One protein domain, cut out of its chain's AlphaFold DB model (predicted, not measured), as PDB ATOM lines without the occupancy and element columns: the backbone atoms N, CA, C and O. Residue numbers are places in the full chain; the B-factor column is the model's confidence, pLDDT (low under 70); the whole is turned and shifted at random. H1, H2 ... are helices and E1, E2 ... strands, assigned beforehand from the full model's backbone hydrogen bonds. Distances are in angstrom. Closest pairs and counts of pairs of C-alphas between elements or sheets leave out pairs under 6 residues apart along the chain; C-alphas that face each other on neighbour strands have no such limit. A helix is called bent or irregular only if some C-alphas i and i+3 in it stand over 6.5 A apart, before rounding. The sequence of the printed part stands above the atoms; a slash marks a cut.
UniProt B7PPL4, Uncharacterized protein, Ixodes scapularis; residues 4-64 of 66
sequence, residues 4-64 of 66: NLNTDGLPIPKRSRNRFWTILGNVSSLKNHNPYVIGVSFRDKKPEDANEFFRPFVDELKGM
ATOM      1  N   ASN A   4      36.168  70.944   4.306       87.38
ATOM      2  CA  ASN A   4      37.152  71.642   5.121       87.38
ATOM      3  C   ASN A   4      36.455  72.778   5.866       87.38
ATOM      4  O   ASN A   4      35.710  73.538   5.247       87.38
ATOM      5  N   LEU A   5      36.726  72.914   7.164       86.62
ATOM      6  CA  LEU A   5      36.154  73.942   8.034       86.62
ATOM      7  C   LEU A   5      37.273  74.693   8.765       86.62
ATOM      8  O   LEU A   5      38.270  74.090   9.163       86.62
ATOM      9  N   ASN A   6      37.126  76.006   8.934       83.31
ATOM     10  CA  ASN A   6      38.118  76.865   9.580       83.31
ATOM     11  C   ASN A   6      37.427  78.066  10.258       83.31
ATOM     12  O   ASN A   6      36.406  78.528   9.770       83.31
ATOM     13  N   THR A   7      37.960  78.583  11.367       78.62
ATOM     14  CA  THR A   7      37.393  79.743  12.094       78.62
ATOM     15  C   THR A   7      38.361  80.921  12.249       78.62
ATOM     16  O   THR A   7      38.105  81.845  13.018       78.62
ATOM     17  N   ASP A   8      39.504  80.886  11.564       70.00
ATOM     18  CA  ASP A   8      40.609  81.846  11.684       70.00
ATOM     19  C   ASP A   8      40.660  82.834  10.507       70.00
ATOM     20  O   ASP A   8      41.716  83.195   9.989       70.00
ATOM     21  N   GLY A   9      39.477  83.260  10.060       61.22
ATOM     22  CA  GLY A   9      39.287  84.192   8.955       61.22
ATOM     23  C   GLY A   9      38.894  85.590   9.427       61.22
ATOM     24  O   GLY A   9      37.773  85.796   9.888       61.22
ATOM     25  N   LEU A  10      39.808  86.545   9.248       57.94
ATOM     26  CA  LEU A  10      39.675  87.992   9.472       57.94
ATOM     27  C   LEU A  10      39.276  88.431  10.895       57.94
ATOM     28  O   LEU A  10      38.089  88.563  11.200       57.94
ATOM     29  N   PRO A  11      40.241  88.849  11.738       54.09
ATOM     30  CA  PRO A  11      39.918  89.779  12.808       54.09
ATOM     31  C   PRO A  11      39.457  91.088  12.156       54.09
ATOM     32  O   PRO A  11      40.292  91.883  11.744       54.09
ATOM     33  N   ILE A  12      38.143  91.311  12.029       58.12
ATOM     34  CA  ILE A  12      37.589  92.615  11.635       58.12
ATOM     35  C   ILE A  12      37.915  93.574  12.787       58.12
ATOM     36  O   ILE A  12      37.274  93.498  13.840       58.12
ATOM     37  N   PRO A  13      38.937  94.441  12.671       63.72
ATOM     38  CA  PRO A  13      39.401  95.204  13.808       63.72
ATOM     39  C   PRO A  13      38.710  96.555  13.765       63.72
ATOM     40  O   PRO A  13      38.893  97.306  12.813       63.72
ATOM     41  N   LYS A  14      37.942  96.904  14.796       53.00
ATOM     42  CA  LYS A  14      37.517  98.294  15.014       53.00
ATOM     43  C   LYS A  14      37.136  98.511  16.482       53.00
ATOM     44  O   LYS A  14      35.988  98.734  16.822       53.00
ATOM     45  N   ARG A  15      38.136  98.466  17.369       57.78
ATOM     46  CA  ARG A  15      38.101  99.081  18.717       57.78
ATOM     47  C   ARG A  15      37.084  98.539  19.750       57.78
ATOM     48  O   ARG A  15      37.103  99.021  20.879       57.78
ATOM     49  N   SER A  16      36.243  97.554  19.436       61.09
ATOM     50  CA  SER A  16      35.284  96.956  20.378       61.09
ATOM     51  C   SER A  16      35.842  95.716  21.077       61.09
ATOM     52  O   SER A  16      36.582  94.940  20.476       61.09
ATOM     53  N   ARG A  17      35.437  95.489  22.340       66.50
ATOM     54  CA  ARG A  17      35.674  94.208  23.038       66.50
ATOM     55  C   ARG A  17      35.072  93.038  22.260       66.50
ATOM     56  O   ARG A  17      35.647  91.968  22.275       66.50
ATOM     57  N   ASN A  18      33.981  93.276  21.530       69.19
ATOM     58  CA  ASN A  18      33.288  92.275  20.726       69.19
ATOM     59  C   ASN A  18      33.893  92.171  19.324       69.19
ATOM     60  O   ASN A  18      34.129  93.194  18.675       69.19
ATOM     61  N   ARG A  19      34.103  90.943  18.847       75.06
ATOM     62  CA  ARG A  19      34.605  90.622  17.512       75.06
ATOM     63  C   ARG A  19      33.676  89.649  16.796       75.06
ATOM     64  O   ARG A  19      32.960  88.862  17.412       75.06
ATOM     65  N   PHE A  20      33.711  89.724  15.470       79.56
ATOM     66  CA  PHE A  20      33.136  88.697  14.618       79.56
ATOM     67  C   PHE A  20      34.168  87.596  14.387       79.56
ATOM     68  O   PHE A  20      35.317  87.880  14.051       79.56
ATOM     69  N   TRP A  21      33.731  86.356  14.554       79.50
ATOM     70  CA  TRP A  21      34.487  85.144  14.286       79.50
ATOM     71  C   TRP A  21      33.795  84.428  13.139       79.50
ATOM     72  O   TRP A  21      32.723  83.845  13.317       79.50
ATOM     73  N   THR A  22      34.353  84.567  11.939       83.50
ATOM     74  CA  THR A  22      33.773  83.934  10.755       83.50
ATOM     75  C   THR A  22      34.139  82.457  10.727       83.50
ATOM     76  O   THR A  22      35.268  82.075  11.029       83.50
ATOM     77  N   ILE A  23      33.165  81.627  10.377       85.50
ATOM     78  CA  ILE A  23      33.349  80.214  10.081       85.50
ATOM     79  C   ILE A  23      33.431  80.116   8.562       85.50
ATOM     80  O   ILE A  23      32.500  80.499   7.851       85.50
ATOM     81  N   LEU A  24      34.563  79.633   8.076       87.94
ATOM     82  CA  LEU A  24      34.862  79.417   6.676       87.94
ATOM     83  C   LEU A  24      34.735  77.933   6.340       87.94
ATOM     84  O   LEU A  24      35.126  77.071   7.128       87.94
ATOM     85  N   GLY A  25      34.230  77.648   5.145       88.94
ATOM     86  CA  GLY A  25      34.133  76.302   4.603       88.94
ATOM     87  C   GLY A  25      34.614  76.226   3.160       88.94
ATOM     88  O   GLY A  25      34.557  77.213   2.427       88.94
ATOM     89  N   ASN A  26      35.078  75.050   2.742       90.62
ATOM     90  CA  ASN A  26      35.155  74.687   1.327       90.62
ATOM     91  C   ASN A  26      34.930  73.186   1.127       90.62
ATOM     92  O   ASN A  26      35.260  72.369   1.988       90.62
ATOM     93  N   VAL A  27      34.396  72.826  -0.037       89.75
ATOM     94  CA  VAL A  27      34.260  71.433  -0.465       89.75
ATOM     95  C   VAL A  27      35.486  71.077  -1.297       89.75
ATOM     96  O   VAL A  27      35.675  71.593  -2.399       89.75
ATOM     97  N   SER A  28      36.313  70.170  -0.785       83.00
ATOM     98  CA  SER A  28      37.632  69.871  -1.352       83.00
ATOM     99  C   SER A  28      37.589  69.206  -2.727       83.00
ATOM    100  O   SER A  28      38.612  69.142  -3.396       83.00
ATOM    101  N   SER A  29      36.431  68.711  -3.171       81.38
ATOM    102  CA  SER A  29      36.255  68.107  -4.497       81.38
ATOM    103  C   SER A  29      35.751  69.080  -5.567       81.38
ATOM    104  O   SER A  29      35.599  68.677  -6.719       81.38
ATOM    105  N   LEU A  30      35.443  70.334  -5.218       82.56
ATOM    106  CA  LEU A  30      35.021  71.345  -6.192       82.56
ATOM    107  C   LEU A  30      36.242  72.077  -6.747       82.56
ATOM    108  O   LEU A  30      37.105  72.487  -5.984       82.56
ATOM    109  N   LYS A  31      36.282  72.311  -8.069       76.06
ATOM    110  CA  LYS A  31      37.386  73.024  -8.750       76.06
ATOM    111  C   LYS A  31      37.680  74.422  -8.180       76.06
ATOM    112  O   LYS A  31      38.754  74.959  -8.425       76.06
ATOM    113  N   ASN A  32      36.729  75.019  -7.460       72.62
ATOM    114  CA  ASN A  32      36.867  76.325  -6.833       72.62
ATOM    115  C   ASN A  32      37.096  76.135  -5.322       72.62
ATOM    116  O   ASN A  32      36.147  76.045  -4.549       72.62
ATOM    117  N   HIS A  33      38.362  76.028  -4.911       74.44
ATOM    118  CA  HIS A  33      38.756  75.721  -3.525       74.44
ATOM    119  C   HIS A  33      38.774  76.941  -2.589       74.44
ATOM    120  O   HIS A  33      39.216  76.831  -1.445       74.44
ATOM    121  N   ASN A  34      38.321  78.107  -3.059       85.81
ATOM    122  CA  ASN A  34      38.314  79.317  -2.243       85.81
ATOM    123  C   ASN A  34      37.371  79.136  -1.042       85.81
ATOM    124  O   ASN A  34      36.198  78.809  -1.243       85.81
ATOM    125  N   PRO A  35      37.852  79.356   0.195       86.69
ATOM    126  CA  PRO A  35      36.993  79.345   1.366       86.69
ATOM    127  C   PRO A  35      35.900  80.410   1.253       86.69
ATOM    128  O   PRO A  35      36.159  81.534   0.824       86.69
ATOM    129  N   TYR A  36      34.691  80.071   1.685       86.25
ATOM    130  CA  TYR A  36      33.566  80.997   1.781       86.25
ATOM    131  C   TYR A  36      32.983  80.979   3.192       86.25
ATOM    132  O   TYR A  36      33.118  79.998   3.923       86.25
ATOM    133  N   VAL A  37      32.352  82.084   3.591       87.12
ATOM    134  CA  VAL A  37      31.714  82.196   4.906       87.12
ATOM    135  C   VAL A  37      30.481  81.297   4.937       87.12
ATOM    136  O   VAL A  37      29.586  81.440   4.109       87.12
ATOM    137  N   ILE A  38      30.440  80.388   5.906       87.44
ATOM    138  CA  ILE A  38      29.305  79.494   6.179       87.44
ATOM    139  C   ILE A  38      28.608  79.826   7.503       87.44
ATOM    140  O   ILE A  38      27.515  79.338   7.767       87.44
ATOM    141  N   GLY A  39      29.224  80.666   8.334       84.00
ATOM    142  CA  GLY A  39      28.652  81.123   9.593       84.00
ATOM    143  C   GLY A  39      29.440  82.284  10.188       84.00
ATOM    144  O   GLY A  39      30.584  82.539   9.813       84.00
ATOM    145  N   VAL A  40      28.825  83.002  11.124       83.50
ATOM    146  CA  VAL A  40      29.460  84.103  11.854       83.50
ATOM    147  C   VAL A  40      29.033  84.029  13.314       83.50
ATOM    148  O   VAL A  40      27.844  83.957  13.611       83.50
ATOM    149  N   SER A  41      29.999  84.086  14.226       79.50
ATOM    150  CA  SER A  41      29.750  84.240  15.658       79.50
ATOM    151  C   SER A  41      30.169  85.628  16.130       79.50
ATOM    152  O   SER A  41      31.182  86.160  15.683       79.50
ATOM    153  N   PHE A  42      29.406  86.221  17.046       81.56
ATOM    154  CA  PHE A  42      29.732  87.502  17.667       81.56
ATOM    155  C   PHE A  42      30.081  87.280  19.137       81.56
ATOM    156  O   PHE A  42      29.206  86.967  19.943       81.56
ATOM    157  N   ARG A  43      31.366  87.402  19.476       76.44
ATOM    158  CA  ARG A  43      31.886  87.164  20.832       76.44
ATOM    159  C   ARG A  43      33.039  88.099  21.145       76.44
ATOM    160  O   ARG A  43      33.740  88.562  20.250       76.44
ATOM    161  N   ASP A  44      33.263  88.360  22.422       78.38
ATOM    162  CA  ASP A  44      34.372  89.185  22.898       78.38
ATOM    163  C   ASP A  44      35.746  88.513  22.753       78.38
ATOM    164  O   ASP A  44      36.764  89.181  22.562       78.38
ATOM    165  N   LYS A  45      35.780  87.180  22.766       76.50
ATOM    166  CA  LYS A  45      37.007  86.389  22.634       76.50
ATOM    167  C   LYS A  45      36.865  85.274  21.606       76.50
ATOM    168  O   LYS A  45      35.755  84.841  21.293       76.50
ATOM    169  N   LYS A  46      38.014  84.834  21.077       74.62
ATOM    170  CA  LYS A  46      38.104  83.594  20.296       74.62
ATOM    171  C   LYS A  46      37.775  82.459  21.259       74.62
ATOM    172  O   LYS A  46      38.328  82.479  22.359       74.62
ATOM    173  N   PRO A  47      36.922  81.508  20.879       75.81
ATOM    174  CA  PRO A  47      36.734  80.316  21.691       75.81
ATOM    175  C   PRO A  47      38.037  79.564  21.878       75.81
ATOM    176  O   PRO A  47      38.886  79.542  20.982       75.81
ATOM    177  N   GLU A  48      38.187  78.994  23.064       83.06
ATOM    178  CA  GLU A  48      39.359  78.203  23.426       83.06
ATOM    179  C   GLU A  48      39.274  76.810  22.793       83.06
ATOM    180  O   GLU A  48      40.303  76.225  22.455       83.06
ATOM    181  N   ASP A  49      38.053  76.328  22.543       84.31
ATOM    182  CA  ASP A  49      37.782  75.062  21.877       84.31
ATOM    183  C   ASP A  49      36.942  75.267  20.601       84.31
ATOM    184  O   ASP A  49      35.848  75.834  20.612       84.31
ATOM    185  N   ALA A  50      37.434  74.757  19.469       80.69
ATOM    186  CA  ALA A  50      36.705  74.770  18.201       80.69
ATOM    187  C   ALA A  50      35.420  73.916  18.246       80.69
ATOM    188  O   ALA A  50      34.480  74.163  17.483       80.69
ATOM    189  N   ASN A  51      35.348  72.939  19.155       84.75
ATOM    190  CA  ASN A  51      34.152  72.134  19.380       84.75
ATOM    191  C   ASN A  51      32.965  72.975  19.866       84.75
ATOM    192  O   ASN A  51      31.833  72.594  19.587       84.75
ATOM    193  N   GLU A  52      33.187  74.139  20.490       81.69
ATOM    194  CA  GLU A  52      32.099  75.062  20.854       81.69
ATOM    195  C   GLU A  52      31.256  75.490  19.641       81.69
ATOM    196  O   GLU A  52      30.082  75.826  19.785       81.69
ATOM    197  N   PHE A  53      31.838  75.454  18.437       77.88
ATOM    198  CA  PHE A  53      31.131  75.718  17.185       77.88
ATOM    199  C   PHE A  53      30.792  74.452  16.414       77.88
ATOM    200  O   PHE A  53      29.685  74.315  15.902       77.88
ATOM    201  N   PHE A  54      31.759  73.545  16.283       83.50
ATOM    202  CA  PHE A  54      31.638  72.439  15.340       83.50
ATOM    203  C   PHE A  54      30.970  71.204  15.928       83.50
ATOM    204  O   PHE A  54      30.486  70.374  15.161       83.50
ATOM    205  N   ARG A  55      30.909  71.062  17.258       86.50
ATOM    206  CA  ARG A  55      30.369  69.847  17.870       86.50
ATOM    207  C   ARG A  55      28.894  69.611  17.536       86.50
ATOM    208  O   ARG A  55      28.609  68.501  17.097       86.50
ATOM    209  N   PRO A  56      27.990  70.608  17.622       84.94
ATOM    210  CA  PRO A  56      26.594  70.414  17.230       84.94
ATOM    211  C   PRO A  56      26.446  69.959  15.774       84.94
ATOM    212  O   PRO A  56      25.704  69.026  15.497       84.94
ATOM    213  N   PHE A  57      27.217  70.558  14.859       83.00
ATOM    214  CA  PHE A  57      27.225  70.192  13.440       83.00
ATOM    215  C   PHE A  57      27.730  68.760  13.205       83.00
ATOM    216  O   PHE A  57      27.137  67.993  12.453       83.00
ATOM    217  N   VAL A  58      28.825  68.374  13.865       85.62
ATOM    218  CA  VAL A  58      29.376  67.015  13.769       85.62
ATOM    219  C   VAL A  58      28.406  65.986  14.345       85.62
ATOM    220  O   VAL A  58      28.269  64.903  13.779       85.62
ATOM    221  N   ASP A  59      27.751  66.302  15.460       89.31
ATOM    222  CA  ASP A  59      26.800  65.401  16.109       89.31
ATOM    223  C   ASP A  59      25.514  65.252  15.278       89.31
ATOM    224  O   ASP A  59      25.022  64.135  15.142       89.31
ATOM    225  N   GLU A  60      25.028  66.321  14.633       86.25
ATOM    226  CA  GLU A  60      23.931  66.258  13.655       86.25
ATOM    227  C   GLU A  60      24.285  65.347  12.473       86.25
ATOM    228  O   GLU A  60      23.524  64.437  12.149       86.25
ATOM    229  N   LEU A  61      25.468  65.518  11.875       83.62
ATOM    230  CA  LEU A  61      25.918  64.676  10.762       83.62
ATOM    231  C   LEU A  61      26.101  63.207  11.150       83.62
ATOM    232  O   LEU A  61      25.890  62.325  10.325       83.62
ATOM    233  N   LYS A  62      26.513  62.931  12.392       84.75
ATOM    234  CA  LYS A  62      26.611  61.561  12.916       84.75
ATOM    235  C   LYS A  62      25.244  60.968  13.252       84.75
ATOM    236  O   LYS A  62      25.078  59.759  13.156       84.75
ATOM    237  N   GLY A  63      24.298  61.803  13.686       85.50
ATOM    238  CA  GLY A  63      22.914  61.425  13.972       85.50
ATOM    239  C   GLY A  63      22.067  61.237  12.711       85.50
ATOM    240  O   GLY A  63      21.119  60.453  12.731       85.50
ATOM    241  N   MET A  64      22.443  61.885  11.604       64.38
ATOM    242  CA  MET A  64      22.040  61.529  10.242       64.38
ATOM    243  C   MET A  64      22.676  60.182   9.863       64.38
ATOM    244  O   MET A  64      23.618  60.102   9.079       64.38
TER     245      MET A  64
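This is residues 4 to 64 of the 66 residues of an uncharacterized protein of Ixodes scapularis (UniProt B7PPL4). A strongly twisted ribbon of three antiparallel strands, E1, E2 and E3, has a loop at each end of its middle strand E2, and one helix, H1, starts at the sheet and sticks out from it. H1 only grazes the sheet with residues 53 to 54, and residues 55 to 64 stand free. The printed part has 61 residues with three named strands followed by one named helix, in the order E1, E2, E3, H1; the sheet order is E1, E2, E3, and the class is mixed, helices and strands. The whole is loose, with a radius of gyration of the C-alphas of 13.3 A, and flat, spanning 39 by 29 by 14 A.

Begin with E2, residues 19 to 27, the longest strand: find C-alpha 19 at (34.605, 90.622, 17.512), from which it runs 26.3 A to C-alpha 27 at (34.260, 71.433, -0.465). E1 is residues 4 to 9, 13.3 A long. E3 is residues 36 to 43, 20.1 A long, and it bends by 56 degrees at residue 39. H1, residues 51 to 63, runs 16.4 A and ends at C-alpha 63, (22.914, 61.425, 13.972). It is irregular, but only just: C-alphas 53 and 56 are 7.0 A apart.

Look first at the sheet, a meander, each strand the antiparallel neighbour of the one before. E2 is the inner strand; E1 and E3 are edge strands. E1 and E2 form a hairpin with 154 degrees between their directions; C-alphas 7 and 23 face each other at 4.5 A, and N 24 and O 6 are within hydrogen-bond range at 2.7 A. E2 and E3 form a second hairpin, at 156 degrees; here C-alphas 22 and 40 face each other at 4.5 A, with N 21 and O 41 at 2.8 A and N 43 and O 19 at 3.0 A, both within hydrogen-bond range. H1 is on the sheet, with 8 pairs of C-alphas within 10 A, but it only grazes it with residues 53 to 54. In the backbone of H1, 7 of 9 O i to N i+4 pairs are within hydrogen-bond range.

The two C-alphas farthest apart are those of Arg 15 and Met 64, at 41.7 A. Without the stretch that stands free, the body spans 38 by 24 by 12 A. The printed part has no cut, and the links E1 to E2, E2 to E3 and E3 to H1 are short. The mean pLDDT of the printed part is 78.6; look for values under 70 at residues 9 to 18 and residue 64, where the model's confidence is low.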